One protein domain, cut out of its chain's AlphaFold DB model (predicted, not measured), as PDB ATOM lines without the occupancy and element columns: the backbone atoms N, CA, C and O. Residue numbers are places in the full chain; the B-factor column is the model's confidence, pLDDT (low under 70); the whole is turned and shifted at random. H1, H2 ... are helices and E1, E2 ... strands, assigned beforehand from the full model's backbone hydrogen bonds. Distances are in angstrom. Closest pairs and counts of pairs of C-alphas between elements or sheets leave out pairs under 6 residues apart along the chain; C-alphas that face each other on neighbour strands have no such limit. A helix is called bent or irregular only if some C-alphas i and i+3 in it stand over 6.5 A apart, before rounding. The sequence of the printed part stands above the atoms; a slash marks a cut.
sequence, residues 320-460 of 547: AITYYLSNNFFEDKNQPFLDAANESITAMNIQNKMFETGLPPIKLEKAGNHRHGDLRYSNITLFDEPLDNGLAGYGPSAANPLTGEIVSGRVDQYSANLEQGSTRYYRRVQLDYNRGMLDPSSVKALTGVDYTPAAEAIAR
ATOM      1  N   ALA A 320      10.361  20.004-111.450       96.88
ATOM      2  CA  ALA A 320       9.691  18.813-111.943       96.88
ATOM      3  C   ALA A 320      10.702  17.715-112.298       96.88
ATOM      4  O   ALA A 320      11.887  17.988-112.493       96.88
ATOM      5  N   ILE A 321      10.204  16.487-112.438       97.06
ATOM      6  CA  ILE A 321      10.920  15.371-113.066       97.06
ATOM      7  C   ILE A 321      10.246  15.093-114.407       97.06
ATOM      8  O   ILE A 321       9.074  14.714-114.440       97.06
ATOM      9  N   THR A 322      10.969  15.274-115.509       97.81
ATOM     10  CA  THR A 322      10.463  14.929-116.842       97.81
ATOM     11  C   THR A 322      10.778  13.471-117.146       97.81
ATOM     12  O   THR A 322      11.943  13.078-117.168       97.81
ATOM     13  N   TYR A 323       9.735  12.683-117.386       97.94
ATOM     14  CA  TYR A 323       9.829  11.346-117.955       97.94
ATOM     15  C   TYR A 323       9.510  11.410-119.448       97.94
ATOM     16  O   TYR A 323       8.418  11.816-119.854       97.94
ATOM     17  N   TYR A 324      10.469  10.984-120.260       98.00
ATOM     18  CA  TYR A 324      10.325  10.899-121.703       98.00
ATOM     19  C   TYR A 324       9.662   9.580-122.093       98.00
ATOM     20  O   TYR A 324      10.207   8.499-121.869       98.00
ATOM     21  N   LEU A 325       8.471   9.671-122.672       97.38
ATOM     22  CA  LEU A 325       7.735   8.548-123.229       97.38
ATOM     23  C   LEU A 325       8.342   8.161-124.576       97.38
ATOM     24  O   LEU A 325       8.427   9.003-125.477       97.38
ATOM     25  N   SER A 326       8.715   6.891-124.729       94.31
ATOM     26  CA  SER A 326       9.133   6.328-126.021       94.31
ATOM     27  C   SER A 326       8.162   6.686-127.155       94.31
ATOM     28  O   SER A 326       6.957   6.854-126.959       94.31
ATOM     29  N   ASN A 327       8.700   6.870-128.362       94.38
ATOM     30  CA  ASN A 327       7.961   7.498-129.458       94.38
ATOM     31  C   ASN A 327       6.708   6.713-129.892       94.38
ATOM     32  O   ASN A 327       5.753   7.340-130.359       94.38
ATOM     33  N   ASN A 328       6.690   5.392-129.699       93.50
ATOM     34  CA  ASN A 328       5.569   4.509-130.030       93.50
ATOM     35  C   ASN A 328       4.348   4.684-129.106       93.50
ATOM     36  O   ASN A 328       3.251   4.312-129.515       93.50
ATOM     37  N   PHE A 329       4.462   5.323-127.930       95.75
ATOM     38  CA  PHE A 329       3.283   5.716-127.129       95.75
ATOM     39  C   PHE A 329       2.285   6.572-127.920       95.75
ATOM     40  O   PHE A 329       1.094   6.563-127.629       95.75
ATOM     41  N   PHE A 330       2.776   7.332-128.901       96.19
ATOM     42  CA  PHE A 330       1.984   8.279-129.688       96.19
ATOM     43  C   PHE A 330       1.441   7.675-130.991       96.19
ATOM     44  O   PHE A 330       0.937   8.409-131.839       96.19
ATOM     45  N   GLU A 331       1.576   6.363-131.179       95.75
ATOM     46  CA  GLU A 331       0.901   5.637-132.252       95.75
ATOM     47  C   GLU A 331      -0.551   5.342-131.861       95.75
ATOM     48  O   GLU A 331      -0.823   4.971-130.721       95.75
ATOM     49  N   ASP A 332      -1.481   5.416-132.820       95.69
ATOM     50  CA  ASP A 332      -2.921   5.220-132.574       95.69
ATOM     51  C   ASP A 332      -3.237   3.906-131.838       95.69
ATOM     52  O   ASP A 332      -4.119   3.854-130.981       95.69
ATOM     53  N   LYS A 333      -2.493   2.835-132.145       92.06
ATOM     54  CA  LYS A 333      -2.664   1.511-131.526       92.06
ATOM     55  C   LYS A 333      -2.349   1.510-130.019       92.06
ATOM     56  O   LYS A 333      -2.894   0.687-129.293       92.06
ATOM     57  N   ASN A 334      -1.518   2.447-129.558       94.00
ATOM     58  CA  ASN A 334      -1.022   2.542-128.184       94.00
ATOM     59  C   ASN A 334      -1.732   3.625-127.354       94.00
ATOM     60  O   ASN A 334      -1.378   3.832-126.190       94.00
ATOM     61  N   GLN A 335      -2.771   4.268-127.903       94.44
ATOM     62  CA  GLN A 335      -3.552   5.294-127.205       94.44
ATOM     63  C   GLN A 335      -4.018   4.866-125.797       94.44
ATOM     64  O   GLN A 335      -3.856   5.665-124.874       94.44
ATOM     65  N   PRO A 336      -4.508   3.627-125.559       91.12
ATOM     66  CA  PRO A 336      -4.903   3.209-124.211       91.12
ATOM     67  C   PRO A 336      -3.760   3.258-123.186       91.12
ATOM     68  O   PRO A 336      -3.993   3.576-122.021       91.12
ATOM     69  N   PHE A 337      -2.524   2.973-123.604       92.75
ATOM     70  CA  PHE A 337      -1.348   3.028-122.731       92.75
ATOM     71  C   PHE A 337      -0.904   4.467-122.473       92.75
ATOM     72  O   PHE A 337      -0.543   4.799-121.344       92.75
ATOM     73  N   LEU A 338      -0.983   5.337-123.483       95.38
ATOM     74  CA  LEU A 338      -0.728   6.768-123.318       95.38
ATOM     75  C   LEU A 338      -1.740   7.410-122.356       95.38
ATOM     76  O   LEU A 338      -1.349   8.169-121.466       95.38
ATOM     77  N   ASP A 339      -3.024   7.087-122.496       94.75
ATOM     78  CA  ASP A 339      -4.077   7.566-121.597       94.75
ATOM     79  C   ASP A 339      -3.837   7.078-120.164       94.75
ATOM     80  O   ASP A 339      -3.830   7.884-119.230       94.75
ATOM     81  N   ALA A 340      -3.537   5.786-119.990       92.75
ATOM     82  CA  ALA A 340      -3.237   5.204-118.684       92.75
ATOM     83  C   ALA A 340      -1.986   5.818-118.031       92.75
ATOM     84  O   ALA A 340      -1.980   6.054-116.820       92.75
ATOM     85  N   ALA A 341      -0.936   6.114-118.806       94.12
ATOM     86  CA  ALA A 341       0.260   6.790-118.306       94.12
ATOM     87  C   ALA A 341      -0.070   8.209-117.812       94.12
ATOM     88  O   ALA A 341       0.299   8.578-116.694       94.12
ATOM     89  N   ASN A 342      -0.823   8.984-118.600       95.88
ATOM     90  CA  ASN A 342      -1.253  10.332-118.222       95.88
ATOM     91  C   ASN A 342      -2.157  10.333-116.980       95.88
ATOM     92  O   ASN A 342      -1.967  11.156-116.078       95.88
ATOM     93  N   GLU A 343      -3.121   9.413-116.907       96.25
ATOM     94  CA  GLU A 343      -4.005   9.264-115.749       96.25
ATOM     95  C   GLU A 343      -3.212   8.887-114.492       96.25
ATOM     96  O   GLU A 343      -3.366   9.526-113.448       96.25
ATOM     97  N   SER A 344      -2.301   7.915-114.608       94.62
ATOM     98  CA  SER A 344      -1.457   7.456-113.500       94.62
ATOM     99  C   SER A 344      -0.587   8.585-112.954       94.62
ATOM    100  O   SER A 344      -0.593   8.836-111.749       94.62
ATOM    101  N   ILE A 345       0.101   9.329-113.825       95.88
ATOM    102  CA  ILE A 345       0.932  10.466-113.407       95.88
ATOM    103  C   ILE A 345       0.088  11.593-112.806       95.88
ATOM    104  O   ILE A 345       0.488  12.198-111.809       95.88
ATOM    105  N   THR A 346      -1.105  11.849-113.346       94.94
ATOM    106  CA  THR A 346      -2.036  12.827-112.765       94.94
ATOM    107  C   THR A 346      -2.425  12.431-111.341       94.94
ATOM    108  O   THR A 346      -2.327  13.251-110.425       94.94
ATOM    109  N   ALA A 347      -2.810  11.171-111.129       95.44
ATOM    110  CA  ALA A 347      -3.160  10.651-109.813       95.44
ATOM    111  C   ALA A 347      -1.968  10.691-108.842       95.44
ATOM    112  O   ALA A 347      -2.126  11.154-107.710       95.44
ATOM    113  N   MET A 348      -0.774  10.284-109.288       94.38
ATOM    114  CA  MET A 348       0.459  10.353-108.496       94.38
ATOM    115  C   MET A 348       0.771  11.789-108.073       94.38
ATOM    116  O   MET A 348       1.001  12.038-106.894       94.38
ATOM    117  N   ASN A 349       0.705  12.758-108.988       96.12
ATOM    118  CA  ASN A 349       0.949  14.167-108.675       96.12
ATOM    119  C   ASN A 349      -0.066  14.734-107.669       96.12
ATOM    120  O   ASN A 349       0.312  15.497-106.778       96.12
ATOM    121  N   ILE A 350      -1.345  14.351-107.774       94.31
ATOM    122  CA  ILE A 350      -2.376  14.729-106.794       94.31
ATOM    123  C   ILE A 350      -2.037  14.157-105.413       94.31
ATOM    124  O   ILE A 350      -2.062  14.896-104.428       94.31
ATOM    125  N   GLN A 351      -1.702  12.866-105.337       94.38
ATOM    126  CA  GLN A 351      -1.370  12.198-104.076       94.38
ATOM    127  C   GLN A 351      -0.086  12.760-103.457       94.38
ATOM    128  O   GLN A 351      -0.081  13.096-102.276       94.38
ATOM    129  N   ASN A 352       0.965  12.957-104.253       92.50
ATOM    130  CA  ASN A 352       2.226  13.548-103.801       92.50
ATOM    131  C   ASN A 352       2.015  14.925-103.179       92.50
ATOM    132  O   ASN A 352       2.548  15.215-102.109       92.50
ATOM    133  N   LYS A 353       1.176  15.756-103.808       92.12
ATOM    134  CA  LYS A 353       0.807  17.067-103.272       92.12
ATOM    135  C   LYS A 353      -0.043  16.965-102.004       92.12
ATOM    136  O   LYS A 353       0.128  17.777-101.104       92.12
ATOM    137  N   MET A 354      -0.971  16.011-101.940       94.94
ATOM    138  CA  MET A 354      -1.855  15.818-100.786       94.94
ATOM    139  C   MET A 354      -1.101  15.339 -99.540       94.94
ATOM    140  O   MET A 354      -1.463  15.730 -98.433       94.94
ATOM    141  N   PHE A 355      -0.086  14.494 -99.723       94.25
ATOM    142  CA  PHE A 355       0.666  13.860 -98.636       94.25
ATOM    143  C   PHE A 355       2.055  14.459 -98.405       94.25
ATOM    144  O   PHE A 355       2.782  13.953 -97.557       94.25
ATOM    145  N   GLU A 356       2.419  15.516 -99.139       91.56
ATOM    146  CA  GLU A 356       3.702  16.220 -99.003       91.56
ATOM    147  C   GLU A 356       4.905  15.259 -99.055       91.56
ATOM    148  O   GLU A 356       5.834  15.345 -98.258       91.56
ATOM    149  N   THR A 357       4.890  14.323-100.011       89.44
ATOM    150  CA  THR A 357       5.856  13.205-100.078       89.44
ATOM    151  C   THR A 357       7.297  13.634-100.367       89.44
ATOM    152  O   THR A 357       8.205  12.810-100.298       89.44
ATOM    153  N   GLY A 358       7.515  14.900-100.731       88.62
ATOM    154  CA  GLY A 358       8.808  15.418-101.178       88.62
ATOM    155  C   GLY A 358       9.161  15.054-102.622       88.62
ATOM    156  O   GLY A 358      10.176  15.525-103.119       88.62
ATOM    157  N   LEU A 359       8.338  14.266-103.328       92.88
ATOM    158  CA  LEU A 359       8.553  13.986-104.748       92.88
ATOM    159  C   LEU A 359       8.151  15.210-105.594       92.88
ATOM    160  O   LEU A 359       6.992  15.637-105.511       92.88
ATOM    161  N   PRO A 360       9.050  15.757-106.435       95.56
ATOM    162  CA  PRO A 360       8.687  16.792-107.394       95.56
ATOM    163  C   PRO A 360       7.559  16.348-108.337       95.56
ATOM    164  O   PRO A 360       7.432  15.154-108.626       95.56
ATOM    165  N   PRO A 361       6.764  17.287-108.878       96.94
ATOM    166  CA  PRO A 361       5.781  16.975-109.907       96.94
ATOM    167  C   PRO A 361       6.410  16.226-111.086       96.94
ATOM    168  O   PRO A 361       7.425  16.655-111.637       96.94
ATOM    169  N   ILE A 362       5.783  15.134-111.509       97.88
ATOM    170  CA  ILE A 362       6.208  14.373-112.684       97.88
ATOM    171  C   ILE A 362       5.531  14.958-113.928       97.88
ATOM    172  O   ILE A 362       4.315  15.170-113.935       97.88
ATOM    173  N   LYS A 363       6.315  15.210-114.979       97.94
ATOM    174  CA  LYS A 363       5.853  15.645-116.305       97.94
ATOM    175  C   LYS A 363       6.144  14.545-117.324       97.94
ATOM    176  O   LYS A 363       7.187  13.902-117.245       97.94
ATOM    177  N   LEU A 364       5.229  14.341-118.267       97.88
ATOM    178  CA  LEU A 364       5.415  13.421-119.388       97.88
ATOM    179  C   LEU A 364       5.669  14.218-120.664       97.88
ATOM    180  O   LEU A 364       4.918  15.143-120.974       97.88
ATOM    181  N   GLU A 365       6.703  13.839-121.409       97.75
ATOM    182  CA  GLU A 365       7.034  14.430-122.710       97.75
ATOM    183  C   GLU A 365       7.355  13.343-123.734       97.75
ATOM    184  O   GLU A 365       7.705  12.223-123.377       97.75
ATOM    185  N   LYS A 366       7.235  13.653-125.028       97.06
ATOM    186  CA  LYS A 366       7.657  12.724-126.082       97.06
ATOM    187  C   LYS A 366       9.182  12.634-126.113       97.06
ATOM    188  O   LYS A 366       9.844  13.667-126.137       97.06
ATOM    189  N   ALA A 367       9.724  11.420-126.181       95.44
ATOM    190  CA  ALA A 367      11.165  11.191-126.194       95.44
ATOM    191  C   ALA A 367      11.878  11.897-127.350       95.44
ATOM    192  O   ALA A 367      12.896  12.546-127.131       95.44
ATOM    193  N   GLY A 368      11.362  11.830-128.580       93.38
ATOM    194  CA  GLY A 368      12.094  12.360-129.729       93.38
ATOM    195  C   GLY A 368      13.440  11.643-129.857       93.38
ATOM    196  O   GLY A 368      13.445  10.438-130.089       93.38
ATOM    197  N   ASN A 369      14.541  12.373-129.650       90.94
ATOM    198  CA  ASN A 369      15.911  11.846-129.710       90.94
ATOM    199  C   ASN A 369      16.486  11.450-128.334       90.94
ATOM    200  O   ASN A 369      17.624  10.993-128.260       90.94
ATOM    201  N   HIS A 370      15.732  11.629-127.245       93.56
ATOM    202  CA  HIS A 370      16.135  11.192-125.908       93.56
ATOM    203  C   HIS A 370      16.098   9.661-125.845       93.56
ATOM    204  O   HIS A 370      15.020   9.064-125.857       93.56
ATOM    205  N   ARG A 371      17.270   9.016-125.829       90.12
ATOM    206  CA  ARG A 371      17.361   7.552-125.913       90.12
ATOM    207  C   ARG A 371      17.130   6.888-124.558       90.12
ATOM    208  O   ARG A 371      17.536   7.398-123.512       90.12
ATOM    209  N   HIS A 372      16.508   5.713-124.591       89.25
ATOM    210  CA  HIS A 372      16.516   4.808-123.447       89.25
ATOM    211  C   HIS A 372      17.966   4.399-123.149       89.25
ATOM    212  O   HIS A 372      18.732   4.149-124.074       89.25
ATOM    213  N   GLY A 373      18.362   4.369-121.877       89.81
ATOM    214  CA  GLY A 373      19.752   4.100-121.490       89.81
ATOM    215  C   GLY A 373      20.568   5.337-121.102       89.81
ATOM    216  O   GLY A 373      21.507   5.218-120.317       89.81
ATOM    217  N   ASP A 374      20.191   6.523-121.580       95.31
ATOM    218  CA  ASP A 374      20.909   7.769-121.300       95.31
ATOM    219  C   ASP A 374      20.668   8.254-119.863       95.31
ATOM    220  O   ASP A 374      19.533   8.516-119.455       95.31
ATOM    221  N   LEU A 375      21.745   8.407-119.089       96.56
ATOM    222  CA  LEU A 375      21.693   8.833-117.688       96.56
ATOM    223  C   LEU A 375      21.149  10.249-117.473       96.56
ATOM    224  O   LEU A 375      20.757  10.575-116.354       96.56
ATOM    225  N   ARG A 376      21.114  11.091-118.511       96.44
ATOM    226  CA  ARG A 376      20.590  12.464-118.414       96.44
ATOM    227  C   ARG A 376      19.068  12.515-118.314       96.44
ATOM    228  O   ARG A 376      18.517  13.535-117.901       96.44
ATOM    229  N   TYR A 377      18.382  11.446-118.714       96.06
ATOM    230  CA  TYR A 377      16.943  11.470-118.943       96.06
ATOM    231  C   TYR A 377      16.249  10.331-118.203       96.06
ATOM    232  O   TYR A 377      16.666   9.175-118.268       96.06
ATOM    233  N   SER A 378      15.149  10.648-117.521       96.81
ATOM    234  CA  SER A 378      14.210   9.628-117.057       96.81
ATOM    235  C   SER A 378      13.297   9.232-118.212       96.81
ATOM    236  O   SER A 378      12.856  10.094-118.974       96.81
ATOM    237  N   ASN A 379      12.991   7.946-118.359       95.19
ATOM    238  CA  ASN A 379      12.202   7.448-119.485       95.19
ATOM    239  C   ASN A 379      11.115   6.464-119.050       95.19
ATOM    240  O   ASN A 379      11.242   5.775-118.038       95.19
ATOM    241  N   ILE A 380      10.031   6.440-119.822       94.56
ATOM    242  CA  ILE A 380       9.062   5.347-119.820       94.56
ATOM    243  C   ILE A 380       9.068   4.770-121.230       94.56
ATOM    244  O   ILE A 380       8.677   5.446-122.189       94.56
ATOM    245  N   THR A 381       9.517   3.533-121.357       91.25
ATOM    246  CA  THR A 381       9.590   2.831-122.631       91.25
ATOM    247  C   THR A 381       8.442   1.840-122.734       91.25
ATOM    248  O   THR A 381       8.219   1.034-121.832       91.25
ATOM    249  N   LEU A 382       7.687   1.926-123.826       90.88
ATOM    250  CA  LEU A 382       6.626   0.993-124.163       90.88
ATOM    251  C   LEU A 382       7.190  -0.070-125.094       90.88
ATOM    252  O   LEU A 382       7.664   0.235-126.184       90.88
ATOM    253  N   PHE A 383       7.073  -1.320-124.680       86.25
ATOM    254  CA  PHE A 383       7.373  -2.490-125.486       86.25
ATOM    255  C   PHE A 383       6.052  -3.120-125.901       86.25
ATOM    256  O   PHE A 383       5.439  -3.893-125.159       86.25
ATOM    257  N   ASP A 384       5.598  -2.729-127.087       81.75
ATOM    258  CA  ASP A 384       4.324  -3.123-127.685       81.75
ATOM    259  C   ASP A 384       4.400  -4.393-128.535       81.75
ATOM    260  O   ASP A 384       3.394  -4.830-129.097       81.75
ATOM    261  N   GLU A 385       5.557  -5.056-128.540       79.19
ATOM    262  CA  GLU A 385       5.718  -6.414-129.047       79.19
ATOM    263  C   GLU A 385       5.679  -7.454-127.908       79.19
ATOM    264  O   GLU A 385       6.213  -7.216-126.821       79.19
ATOM    265  N   PRO A 386       5.051  -8.629-128.117       71.44
ATOM    266  CA  PRO A 386       4.978  -9.678-127.099       71.44
ATOM    267  C   PRO A 386       6.360 -10.259-126.819       71.44
ATOM    268  O   PRO A 386       6.996 -10.766-127.737       71.44
ATOM    269  N   LEU A 387       6.789 -10.240-125.554       73.06
ATOM    270  CA  LEU A 387       8.015 -10.898-125.101       73.06
ATOM    271  C   LEU A 387       7.679 -12.184-124.347       73.06
ATOM    272  O   LEU A 387       6.879 -12.177-123.409       73.06
ATOM    273  N   ASP A 388       8.391 -13.268-124.649       71.38
ATOM    274  CA  ASP A 388       8.160 -14.577-124.020       71.38
ATOM    275  C   ASP A 388       8.567 -14.643-122.526       71.38
ATOM    276  O   ASP A 388       8.419 -15.681-121.879       71.38
ATOM    277  N   ASN A 389       9.075 -13.548-121.943       66.69
ATOM    278  CA  ASN A 389       9.511 -13.476-120.540       66.69
ATOM    279  C   ASN A 389       8.368 -13.227-119.531       66.69
ATOM    280  O   ASN A 389       8.590 -13.340-118.325       66.69
ATOM    281  N   GLY A 390       7.155 -12.898-119.998       66.88
ATOM    282  CA  GLY A 390       5.962 -12.700-119.163       66.88
ATOM    283  C   GLY A 390       6.018 -11.523-118.177       66.88
ATOM    284  O   GLY A 390       5.129 -11.408-117.329       66.88
ATOM    285  N   LEU A 391       7.035 -10.657-118.253       73.88
ATOM    286  CA  LEU A 391       7.129  -9.458-117.417       73.88
ATOM    287  C   LEU A 391       6.063  -8.446-117.844       73.88
ATOM    288  O   LEU A 391       5.832  -8.261-119.031       73.88
ATOM    289  N   ALA A 392       5.415  -7.798-116.876       79.62
ATOM    290  CA  ALA A 392       4.455  -6.716-117.126       79.62
ATOM    291  C   ALA A 392       5.130  -5.337-117.111       79.62
ATOM    292  O   ALA A 392       4.738  -4.434-117.847       79.62
ATOM    293  N   GLY A 393       6.174  -5.197-116.293       84.50
ATOM    294  CA  GLY A 393       7.042  -4.035-116.300       84.50
ATOM    295  C   GLY A 393       8.262  -4.200-115.402       84.50
ATOM    296  O   GLY A 393       8.334  -5.134-114.598       84.50
ATOM    297  N   TYR A 394       9.208  -3.285-115.556       86.81
ATOM    298  CA  TYR A 394      10.447  -3.174-114.790       86.81
ATOM    299  C   TYR A 394      10.750  -1.686-114.567       86.81
ATOM    300  O   TYR A 394      10.388  -0.857-115.392       86.81
ATOM    301  N   GLY A 395      11.313  -1.313-113.417       89.94
ATOM    302  CA  GLY A 395      11.430   0.100-113.041       89.94
ATOM    303  C   GLY A 395      12.678   0.422-112.227       89.94
ATOM    304  O   GLY A 395      12.548   0.679-111.028       89.94
ATOM    305  N   PRO A 396      13.882   0.352-112.818       91.06
ATOM    306  CA  PRO A 396      15.112   0.692-112.125       91.06
ATOM    307  C   PRO A 396      15.323   2.207-112.054       91.06
ATOM    308  O   PRO A 396      14.705   3.005-112.761       91.06
ATOM    309  N   SER A 397      16.260   2.610-111.205       93.62
ATOM    310  CA  SER A 397      16.736   3.986-111.122       93.62
ATOM    311  C   SER A 397      18.247   3.994-110.969       93.62
ATOM    312  O   SER A 397      18.776   3.164-110.234       93.62
ATOM    313  N   ALA A 398      18.924   4.945-111.601       94.88
ATOM    314  CA  ALA A 398      20.331   5.228-111.353       94.88
ATOM    315  C   ALA A 398      20.444   6.311-110.273       94.88
ATOM    316  O   ALA A 398      19.904   7.414-110.426       94.88
ATOM    317  N   ALA A 399      21.141   6.000-109.180       93.69
ATOM    318  CA  ALA A 399      21.374   6.930-108.083       93.69
ATOM    319  C   ALA A 399      22.855   7.310-107.991       93.69
ATOM    320  O   ALA A 399      23.725   6.461-108.130       93.69
ATOM    321  N   ASN A 400      23.166   8.575-107.713       91.50
ATOM    322  CA  ASN A 400      24.529   9.005-107.440       91.50
ATOM    323  C   ASN A 400      25.055   8.263-106.198       91.50
ATOM    324  O   ASN A 400      24.569   8.518-105.089       91.50
ATOM    325  N   PRO A 401      26.084   7.403-106.321       86.62
ATOM    326  CA  PRO A 401      26.525   6.597-105.193       86.62
ATOM    327  C   PRO A 401      27.118   7.403-104.032       86.62
ATOM    328  O   PRO A 401      27.220   6.872-102.928       86.62
ATOM    329  N   LEU A 402      27.503   8.667-104.246       82.88
ATOM    330  CA  LEU A 402      28.013   9.539-103.183       82.88
ATOM    331  C   LEU A 402      26.905  10.095-102.280       82.88
ATOM    332  O   LEU A 402      27.184  10.392-101.117       82.88
ATOM    333  N   THR A 403      25.693  10.270-102.813       85.94
ATOM    334  CA  THR A 403      24.628  11.059-102.171       85.94
ATOM    335  C   THR A 403      23.304  10.314-102.013       85.94
ATOM    336  O   THR A 403      22.538  10.662-101.121       85.94
ATOM    337  N   GLY A 404      23.026   9.306-102.845       89.50
ATOM    338  CA  GLY A 404      21.700   8.685-102.963       89.50
ATOM    339  C   GLY A 404      20.735   9.461-103.871       89.50
ATOM    340  O   GLY A 404      19.585   9.060-104.026       89.50
ATOM    341  N   GLU A 405      21.164  10.557-104.508       94.00
ATOM    342  CA  GLU A 405      20.298  11.287-105.443       94.00
ATOM    343  C   GLU A 405      19.955  10.418-106.650       94.00
ATOM    344  O   GLU A 405      20.847  10.022-107.394       94.00
ATOM    345  N   ILE A 406      18.668  10.179-106.903       96.25
ATOM    346  CA  ILE A 406      18.229   9.591-108.170       96.25
ATOM    347  C   ILE A 406      18.429  10.628-109.278       96.25
ATOM    348  O   ILE A 406      17.775  11.677-109.285       96.25
ATOM    349  N   VAL A 407      19.320  10.319-110.222       95.88
ATOM    350  CA  VAL A 407      19.623  11.187-111.371       95.88
ATOM    351  C   VAL A 407      18.789  10.822-112.599       95.88
ATOM    352  O   VAL A 407      18.398  11.711-113.350       95.88
ATOM    353  N   SER A 408      18.438   9.542-112.754       95.75
ATOM    354  CA  SER A 408      17.553   9.044-113.810       95.75
ATOM    355  C   SER A 408      16.719   7.873-113.295       95.75
ATOM    356  O   SER A 408      17.220   6.991-112.593       95.75
ATOM    357  N   GLY A 409      15.430   7.875-113.632       94.12
ATOM    358  CA  GLY A 409      14.513   6.764-113.395       94.12
ATOM    359  C   GLY A 409      14.016   6.184-114.712       94.12
ATOM    360  O   GLY A 409      13.706   6.928-115.644       94.12
ATOM    361  N   ARG A 410      13.898   4.861-114.788       92.50
ATOM    362  CA  ARG A 410      13.403   4.162-115.977       92.50
ATOM    363  C   ARG A 410      12.167   3.359-115.639       92.50
ATOM    364  O   ARG A 410      12.014   2.890-114.513       92.50
ATOM    365  N   VAL A 411      11.279   3.231-116.614       92.06
ATOM    366  CA  VAL A 411      10.090   2.390-116.523       92.06
ATOM    367  C   VAL A 411       9.898   1.690-117.854       92.06
ATOM    368  O   VAL A 411       9.550   2.307-118.852       92.06
ATOM    369  N   ASP A 412      10.057   0.386-117.833       88.62
ATOM    370  CA  ASP A 412       9.862  -0.500-118.963       88.62
ATOM    371  C   ASP A 412       8.474  -1.122-118.848       88.62
ATOM    372  O   ASP A 412       8.162  -1.783-117.855       88.62
ATOM    373  N   GLN A 413       7.610  -0.865-119.828       88.38
ATOM    374  CA  GLN A 413       6.226  -1.335-119.861       88.38
ATOM    375  C   GLN A 413       6.040  -2.332-120.999       88.38
ATOM    376  O   GLN A 413       6.109  -1.962-122.164       88.38
ATOM    377  N   TYR A 414       5.745  -3.589-120.675       86.31
ATOM    378  CA  TYR A 414       5.553  -4.643-121.674       86.31
ATOM    379  C   TYR A 414       4.059  -4.800-121.981       86.31
ATOM    380  O   TYR A 414       3.366  -5.656-121.413       86.31
ATOM    381  N   SER A 415       3.529  -3.935-122.847       83.25
ATOM    382  CA  SER A 415       2.086  -3.829-123.097       83.25
ATOM    383  C   SER A 415       1.488  -5.096-123.685       83.25
ATOM    384  O   SER A 415       0.422  -5.516-123.243       83.25
ATOM    385  N   ALA A 416       2.176  -5.779-124.593       78.31
ATOM    386  CA  ALA A 416       1.662  -7.020-125.167       78.31
ATOM    387  C   ALA A 416       1.478  -8.138-124.113       78.31
ATOM    388  O   ALA A 416       0.525  -8.922-124.178       78.31
ATOM    389  N   ASN A 417       2.323  -8.171-123.075       78.69
ATOM    390  CA  ASN A 417       2.161  -9.096-121.948       78.69
ATOM    391  C   ASN A 417       0.964  -8.701-121.067       78.69
ATOM    392  O   ASN A 417       0.203  -9.566-120.616       78.69
ATOM    393  N   LEU A 418       0.744  -7.395-120.871       80.81
ATOM    394  CA  LEU A 418      -0.454  -6.873-120.208       80.81
ATOM    395  C   LEU A 418      -1.730  -7.216-120.996       80.81
ATOM    396  O   LEU A 418      -2.715  -7.655-120.401       80.81
ATOM    397  N   GLU A 419      -1.716  -7.092-122.323       80.31
ATOM    398  CA  GLU A 419      -2.836  -7.452-123.197       80.31
ATOM    399  C   GLU A 419      -3.164  -8.946-123.122       80.31
ATOM    400  O   GLU A 419      -4.329  -9.324-122.939       80.31
ATOM    401  N   GLN A 420      -2.145  -9.808-123.183       74.94
ATOM    402  CA  GLN A 420      -2.316 -11.251-123.032       74.94
ATOM    403  C   GLN A 420      -2.945 -11.592-121.671       74.94
ATOM    404  O   GLN A 420      -3.915 -12.361-121.596       74.94
ATOM    405  N   GLY A 421      -2.430 -10.986-120.597       73.62
ATOM    406  CA  GLY A 421      -2.969 -11.129-119.248       73.62
ATOM    407  C   GLY A 421      -4.422 -10.663-119.162       73.62
ATOM    408  O   GLY A 421      -5.286 -11.412-118.696       73.62
ATOM    409  N   SER A 422      -4.720  -9.465-119.664       77.44
ATOM    410  CA  SER A 422      -6.058  -8.868-119.625       77.44
ATOM    411  C   SER A 422      -7.090  -9.715-120.370       77.44
ATOM    412  O   SER A 422      -8.162  -9.984-119.830       77.44
ATOM    413  N   THR A 423      -6.743 -10.257-121.540       76.62
ATOM    414  CA  THR A 423      -7.612 -11.155-122.311       76.62
ATOM    415  C   THR A 423      -7.932 -12.421-121.521       76.62
ATOM    416  O   THR A 423      -9.085 -12.866-121.473       76.62
ATOM    417  N   ARG A 424      -6.925 -13.008-120.864       71.25
ATOM    418  CA  ARG A 424      -7.109 -14.188-120.010       71.25
ATOM    419  C   ARG A 424      -8.029 -13.884-118.825       71.25
ATOM    420  O   ARG A 424      -8.927 -14.682-118.545       71.25
ATOM    421  N   TYR A 425      -7.833 -12.752-118.151       75.06
ATOM    422  CA  TYR A 425      -8.678 -12.335-117.031       75.06
ATOM    423  C   TYR A 425     -10.103 -12.015-117.473       75.06
ATOM    424  O   TYR A 425     -11.044 -12.501-116.850       75.06
ATOM    425  N   TYR A 426     -10.286 -11.291-118.577       76.75
ATOM    426  CA  TYR A 426     -11.606 -10.983-119.121       76.75
ATOM    427  C   TYR A 426     -12.389 -12.256-119.443       76.75
ATOM    428  O   TYR A 426     -13.523 -12.416-118.997       76.75
ATOM    429  N   ARG A 427     -11.766 -13.223-120.128       74.50
ATOM    430  CA  ARG A 427     -12.394 -14.525-120.403       74.50
ATOM    431  C   ARG A 427     -12.764 -15.262-119.120       74.50
ATOM    432  O   ARG A 427     -13.814 -15.898-119.057       74.50
ATOM    433  N   ARG A 428     -11.928 -15.178-118.080       73.06
ATOM    434  CA  ARG A 428     -12.239 -15.772-116.777       73.06
ATOM    435  C   ARG A 428     -13.459 -15.111-116.139       73.06
ATOM    436  O   ARG A 428     -14.365 -15.827-115.724       73.06
ATOM    437  N   VAL A 429     -13.502 -13.780-116.121       74.69
ATOM    438  CA  VAL A 429     -14.645 -13.008-115.618       74.69
ATOM    439  C   VAL A 429     -15.907 -13.340-116.412       74.69
ATOM    440  O   VAL A 429     -16.943 -13.597-115.812       74.69
ATOM    441  N   GLN A 430     -15.822 -13.433-117.739       74.81
ATOM    442  CA  GLN A 430     -16.936 -13.821-118.606       74.81
ATOM    443  C   GLN A 430     -17.448 -15.236-118.293       74.81
ATOM    444  O   GLN A 430     -18.655 -15.469-118.242       74.81
ATOM    445  N   LEU A 431     -16.549 -16.196-118.059       72.56
ATOM    446  CA  LEU A 431     -16.930 -17.549-117.653       72.56
ATOM    447  C   LEU A 431     -17.604 -17.559-116.282       72.56
ATOM    448  O   LEU A 431     -18.615 -18.238-116.115       72.56
ATOM    449  N   ASP A 432     -17.062 -16.824-115.314       72.44
ATOM    450  CA  ASP A 432     -17.632 -16.733-113.970       72.44
ATOM    451  C   ASP A 432     -18.988 -16.000-113.993       72.44
ATOM    452  O   ASP A 432     -19.917 -16.420-113.300       72.44
ATOM    453  N   TYR A 433     -19.156 -14.994-114.862       72.94
ATOM    454  CA  TYR A 433     -20.438 -14.341-115.153       72.94
ATOM    455  C   TYR A 433     -21.448 -15.359-115.694       72.94
ATOM    456  O   TYR A 433     -22.492 -15.596-115.093       72.94
ATOM    457  N   ASN A 434     -21.107 -16.065-116.774       72.12
ATOM    458  CA  ASN A 434     -21.996 -17.052-117.398       72.12
ATOM    459  C   ASN A 434     -22.337 -18.233-116.472       72.12
ATOM    460  O   ASN A 434     -23.354 -18.900-116.654       72.12
ATOM    461  N   ARG A 435     -21.483 -18.513-115.483       70.19
ATOM    462  CA  ARG A 435     -21.679 -19.568-114.477       70.19
ATOM    463  C   ARG A 435     -22.381 -19.087-113.215       70.19
ATOM    464  O   ARG A 435     -22.565 -19.891-112.309       70.19
ATOM    465  N   GLY A 436     -22.789 -17.823-113.135       72.00
ATOM    466  CA  GLY A 436     -23.478 -17.323-111.950       72.00
ATOM    467  C   GLY A 436     -22.578 -17.209-110.722       72.00
ATOM    468  O   GLY A 436     -23.077 -17.193-109.604       72.00
ATOM    469  N   MET A 437     -21.258 -17.174-110.923       71.81
ATOM    470  CA  MET A 437     -20.253 -17.193-109.857       71.81
ATOM    471  C   MET A 437     -19.793 -15.796-109.430       71.81
ATOM    472  O   MET A 437     -19.077 -15.677-108.438       71.81
ATOM    473  N   LEU A 438     -20.174 -14.748-110.165       77.31
ATOM    474  CA  LEU A 438     -19.902 -13.368-109.765       77.31
ATOM    475  C   LEU A 438     -20.883 -12.897-108.692       77.31
ATOM    476  O   LEU A 438     -22.060 -13.250-108.713       77.31
ATOM    477  N   ASP A 439     -20.395 -12.059-107.785       81.19
ATOM    478  CA  ASP A 439     -21.215 -11.423-106.761       81.19
ATOM    479  C   ASP A 439     -22.081 -10.289-107.367       81.19
ATOM    480  O   ASP A 439     -21.525  -9.335-107.923       81.19
ATOM    481  N   PRO A 440     -23.424 -10.343-107.252       80.75
ATOM    482  CA  PRO A 440     -24.337  -9.317-107.769       80.75
ATOM    483  C   PRO A 440     -24.041  -7.891-107.312       80.75
ATOM    484  O   PRO A 440     -24.085  -6.965-108.126       80.75
ATOM    485  N   SER A 441     -23.715  -7.700-106.029       82.12
ATOM    486  CA  SER A 441     -23.391  -6.375-105.491       82.12
ATOM    487  C   SER A 441     -22.122  -5.799-106.109       82.12
ATOM    488  O   SER A 441     -22.099  -4.626-106.478       82.12
ATOM    489  N   SER A 442     -21.091  -6.626-106.261       79.06
ATOM    490  CA  SER A 442     -19.804  -6.230-106.830       79.06
ATOM    491  C   SER A 442     -19.935  -5.865-108.309       79.06
ATOM    492  O   SER A 442     -19.394  -4.845-108.732       79.06
ATOM    493  N   VAL A 443     -20.701  -6.639-109.089       78.94
ATOM    494  CA  VAL A 443     -20.946  -6.325-110.508       78.94
ATOM    495  C   VAL A 443     -21.702  -5.005-110.649       78.94
ATOM    496  O   VAL A 443     -21.261  -4.146-111.409       78.94
ATOM    497  N   LYS A 444     -22.774  -4.795-109.870       82.69
ATOM    498  CA  LYS A 444     -23.529  -3.533-109.885       82.69
ATOM    499  C   LYS A 444     -22.664  -2.335-109.501       82.69
ATOM    500  O   LYS A 444     -22.787  -1.280-110.116       82.69
ATOM    501  N   ALA A 445     -21.802  -2.487-108.499       77.81
ATOM    502  CA  ALA A 445     -20.898  -1.424-108.069       77.81
ATOM    503  C   ALA A 445     -19.887  -1.036-109.162       77.81
ATOM    504  O   ALA A 445     -19.582   0.144-109.303       77.81
ATOM    505  N   LEU A 446     -19.393  -2.011-109.936       73.06
ATOM    506  CA  LEU A 446     -18.391  -1.794-110.985       73.06
ATOM    507  C   LEU A 446     -18.982  -1.279-112.303       73.06
ATOM    508  O   LEU A 446     -18.390  -0.410-112.932       73.06
ATOM    509  N   THR A 447     -20.118  -1.820-112.746       77.56
ATOM    510  CA  THR A 447     -20.680  -1.525-114.079       77.56
ATOM    511  C   THR A 447     -21.857  -0.556-114.040       77.56
ATOM    512  O   THR A 447     -22.263  -0.038-115.077       77.56
ATOM    513  N   GLY A 448     -22.454  -0.342-112.865       81.50
ATOM    514  CA  GLY A 448     -23.722   0.373-112.718       81.50
ATOM    515  C   GLY A 448     -24.952  -0.429-113.163       81.50
ATOM    516  O   GLY A 448     -26.066   0.087-113.078       81.50
ATOM    517  N   VAL A 449     -24.783  -1.679-113.608       81.50
ATOM    518  CA  VAL A 449     -25.860  -2.531-114.136       81.50
ATOM    519  C   VAL A 449     -26.214  -3.625-113.132       81.50
ATOM    520  O   VAL A 449     -25.339  -4.308-112.599       81.50
ATOM    521  N   ASP A 450     -27.511  -3.814-112.879       84.88
ATOM    522  CA  ASP A 450     -27.995  -4.916-112.048       84.88
ATOM    523  C   ASP A 450     -27.666  -6.269-112.692       84.88
ATOM    524  O   ASP A 450     -28.073  -6.560-113.817       84.88
ATOM    525  N   TYR A 451     -26.958  -7.119-111.949       80.94
ATOM    526  CA  TYR A 451     -26.628  -8.475-112.364       80.94
ATOM    527  C   TYR A 451     -27.435  -9.487-111.556       80.94
ATOM    528  O   TYR A 451     -27.337  -9.548-110.334       80.94
ATOM    529  N   THR A 452     -28.232 -10.301-112.248       83.56
ATOM    530  CA  THR A 452     -28.942 -11.438-111.652       83.56
ATOM    531  C   THR A 452     -28.496 -12.713-112.366       83.56
ATOM    532  O   THR A 452     -28.795 -12.863-113.553       83.56
ATOM    533  N   PRO A 453     -27.780 -13.629-111.687       75.25
ATOM    534  CA  PRO A 453     -27.408 -14.913-112.269       75.25
ATOM    535  C   PRO A 453     -28.635 -15.692-112.756       75.25
ATOM    536  O   PRO A 453     -29.651 -15.754-112.060       75.25
ATOM    537  N   ALA A 454     -28.533 -16.342-113.917       78.69
ATOM    538  CA  ALA A 454     -29.575 -17.254-114.385       78.69
ATOM    539  C   ALA A 454     -29.743 -18.435-113.408       78.69
ATOM    540  O   ALA A 454     -28.765 -18.920-112.830       78.69
ATOM    541  N   ALA A 455     -30.970 -18.931-113.236       76.31
ATOM    542  CA  ALA A 455     -31.260 -20.026-112.305       76.31
ATOM    543  C   ALA A 455     -30.463 -21.300-112.645       76.31
ATOM    544  O   ALA A 455     -29.993 -22.007-111.752       76.31
ATOM    545  N   GLU A 456     -30.239 -21.553-113.934       74.31
ATOM    546  CA  GLU A 456     -29.426 -22.653-114.456       74.31
ATOM    547  C   GLU A 456     -27.943 -22.499-114.090       74.31
ATOM    548  O   GLU A 456     -27.254 -23.483-113.814       74.31
ATOM    549  N   ALA A 457     -27.450 -21.260-114.063       68.19
ATOM    550  CA  ALA A 457     -26.078 -20.941-113.699       68.19
ATOM    551  C   ALA A 457     -25.852 -21.158-112.194       68.19
ATOM    552  O   ALA A 457     -24.896 -21.826-111.804       68.19
ATOM    553  N   ILE A 458     -26.802 -20.720-111.357       69.69
ATOM    554  CA  ILE A 458     -26.814 -20.989-109.909       69.69
ATOM    555  C   ILE A 458     -26.851 -22.501-109.634       69.69
ATOM    556  O   ILE A 458     -26.105 -22.996-108.787       69.69
ATOM    557  N   ALA A 459     -27.684 -23.254-110.360       70.75
ATOM    558  CA  ALA A 459     -27.764 -24.707-110.221       70.75
ATOM    559  C   ALA A 459     -26.421 -25.391-110.533       70.75
ATOM    560  O   ALA A 459     -25.958 -26.214-109.741       70.75
ATOM    561  N   ARG A 460     -25.747 -24.994-111.624       67.31
ATOM    562  CA  ARG A 460     -24.400 -25.489-111.966       67.31
ATOM    563  C   ARG A 460     -23.337 -25.083-110.947       67.31
ATOM    564  O   ARG A 460     -22.481 -25.898-110.617       67.31
TER     565      ARG A 460
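This is residues 320 to 460 of the 547 residues of an uncharacterized protein of Shewanella piezotolerans (strain WP3 / JCM 13877) (UniProt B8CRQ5). A twisted sheet of five strands has the long helix H2 over one face, and from the end of its strand E5 a second long helix, H3, leads away like an arm. Residues 422 to 428 of H3 stand free, and the loose far end beyond them holds H4 and H5, apart from each other. The printed part has 141 residues, with five named helices and five named strands in the order E1 H1 H2 E2 E3 E4 E5 H3 H4 H5; the mixed sheet runs E2 E1 E3 E5 E4. The class is mixed, helices and strands. The whole is loose, with a radius of gyration of the C-alphas of 20.2 A, and elongated, spanning 65 by 37 by 29 A.

E1, residues 321 to 325, begins at C-alpha 321 (10.920, 15.371, -113.066). H1 is residues 327 to 330, and H2, residues 332 to 355, is 35.2 A long; it is irregular, with C-alphas 333 and 336 7.8 A apart. E2 is residues 362 to 366, E3 378 to 383 and E4 397 to 399. E5, residues 406 to 414, is 23.4 A long, and H3, residues 415 to 434, is 28.1 A long, from (2.086, -3.829, -123.097) to (-21.996, -17.052, -117.398). H4 is residues 440 to 447, and H5, residues 455 to 460, ends at C-alpha 460 (-24.400, -25.489, -111.966).

E2 and E1 are parallel, with N 323 and O 363 2.8 A apart. E1 and E3 are parallel, with N 324 and O 378 at 2.9 A. E3 and E5 are parallel, with N 381 and O 411 at 2.8 A. E4 and E5 form an antiparallel hairpin, with N 398 and O 408 at 2.8 A. E5 is staggered, pairing with E4 over residues 406 to 409 and with E3 over 410 to 414. E1, H1 H2, E2 is a strand-helix-strand unit, two parallel neighbour strands with helices between, and its crossover is right-handed. H2 is on one face of the sheet, making two layers, at a height of 7.8 A over the sheet; its closest C-alphas to E2 are those of Ile 345 and Ile 362, 6.6 A apart. H1 and H2 touch only at the corner, Phe 329 to Leu 338, C-alphas 5.6 A apart. H3 only grazes the sheet, with residues 415 to 417. Every O i to N i+4 pair is within hydrogen-bond range in H3, H4 and H5, and 18 of 20 in H2; H1 is too short for such a pair.

The C-alphas farthest apart, of Leu 402 and Ala 455, are 66.9 A apart. The printed part has no cut. The links E2 to E3 and E3 to E4 are long. The mean pLDDT of the printed part is 86.6; residues 389 to 390, 457 to 458 and 460 are under 70.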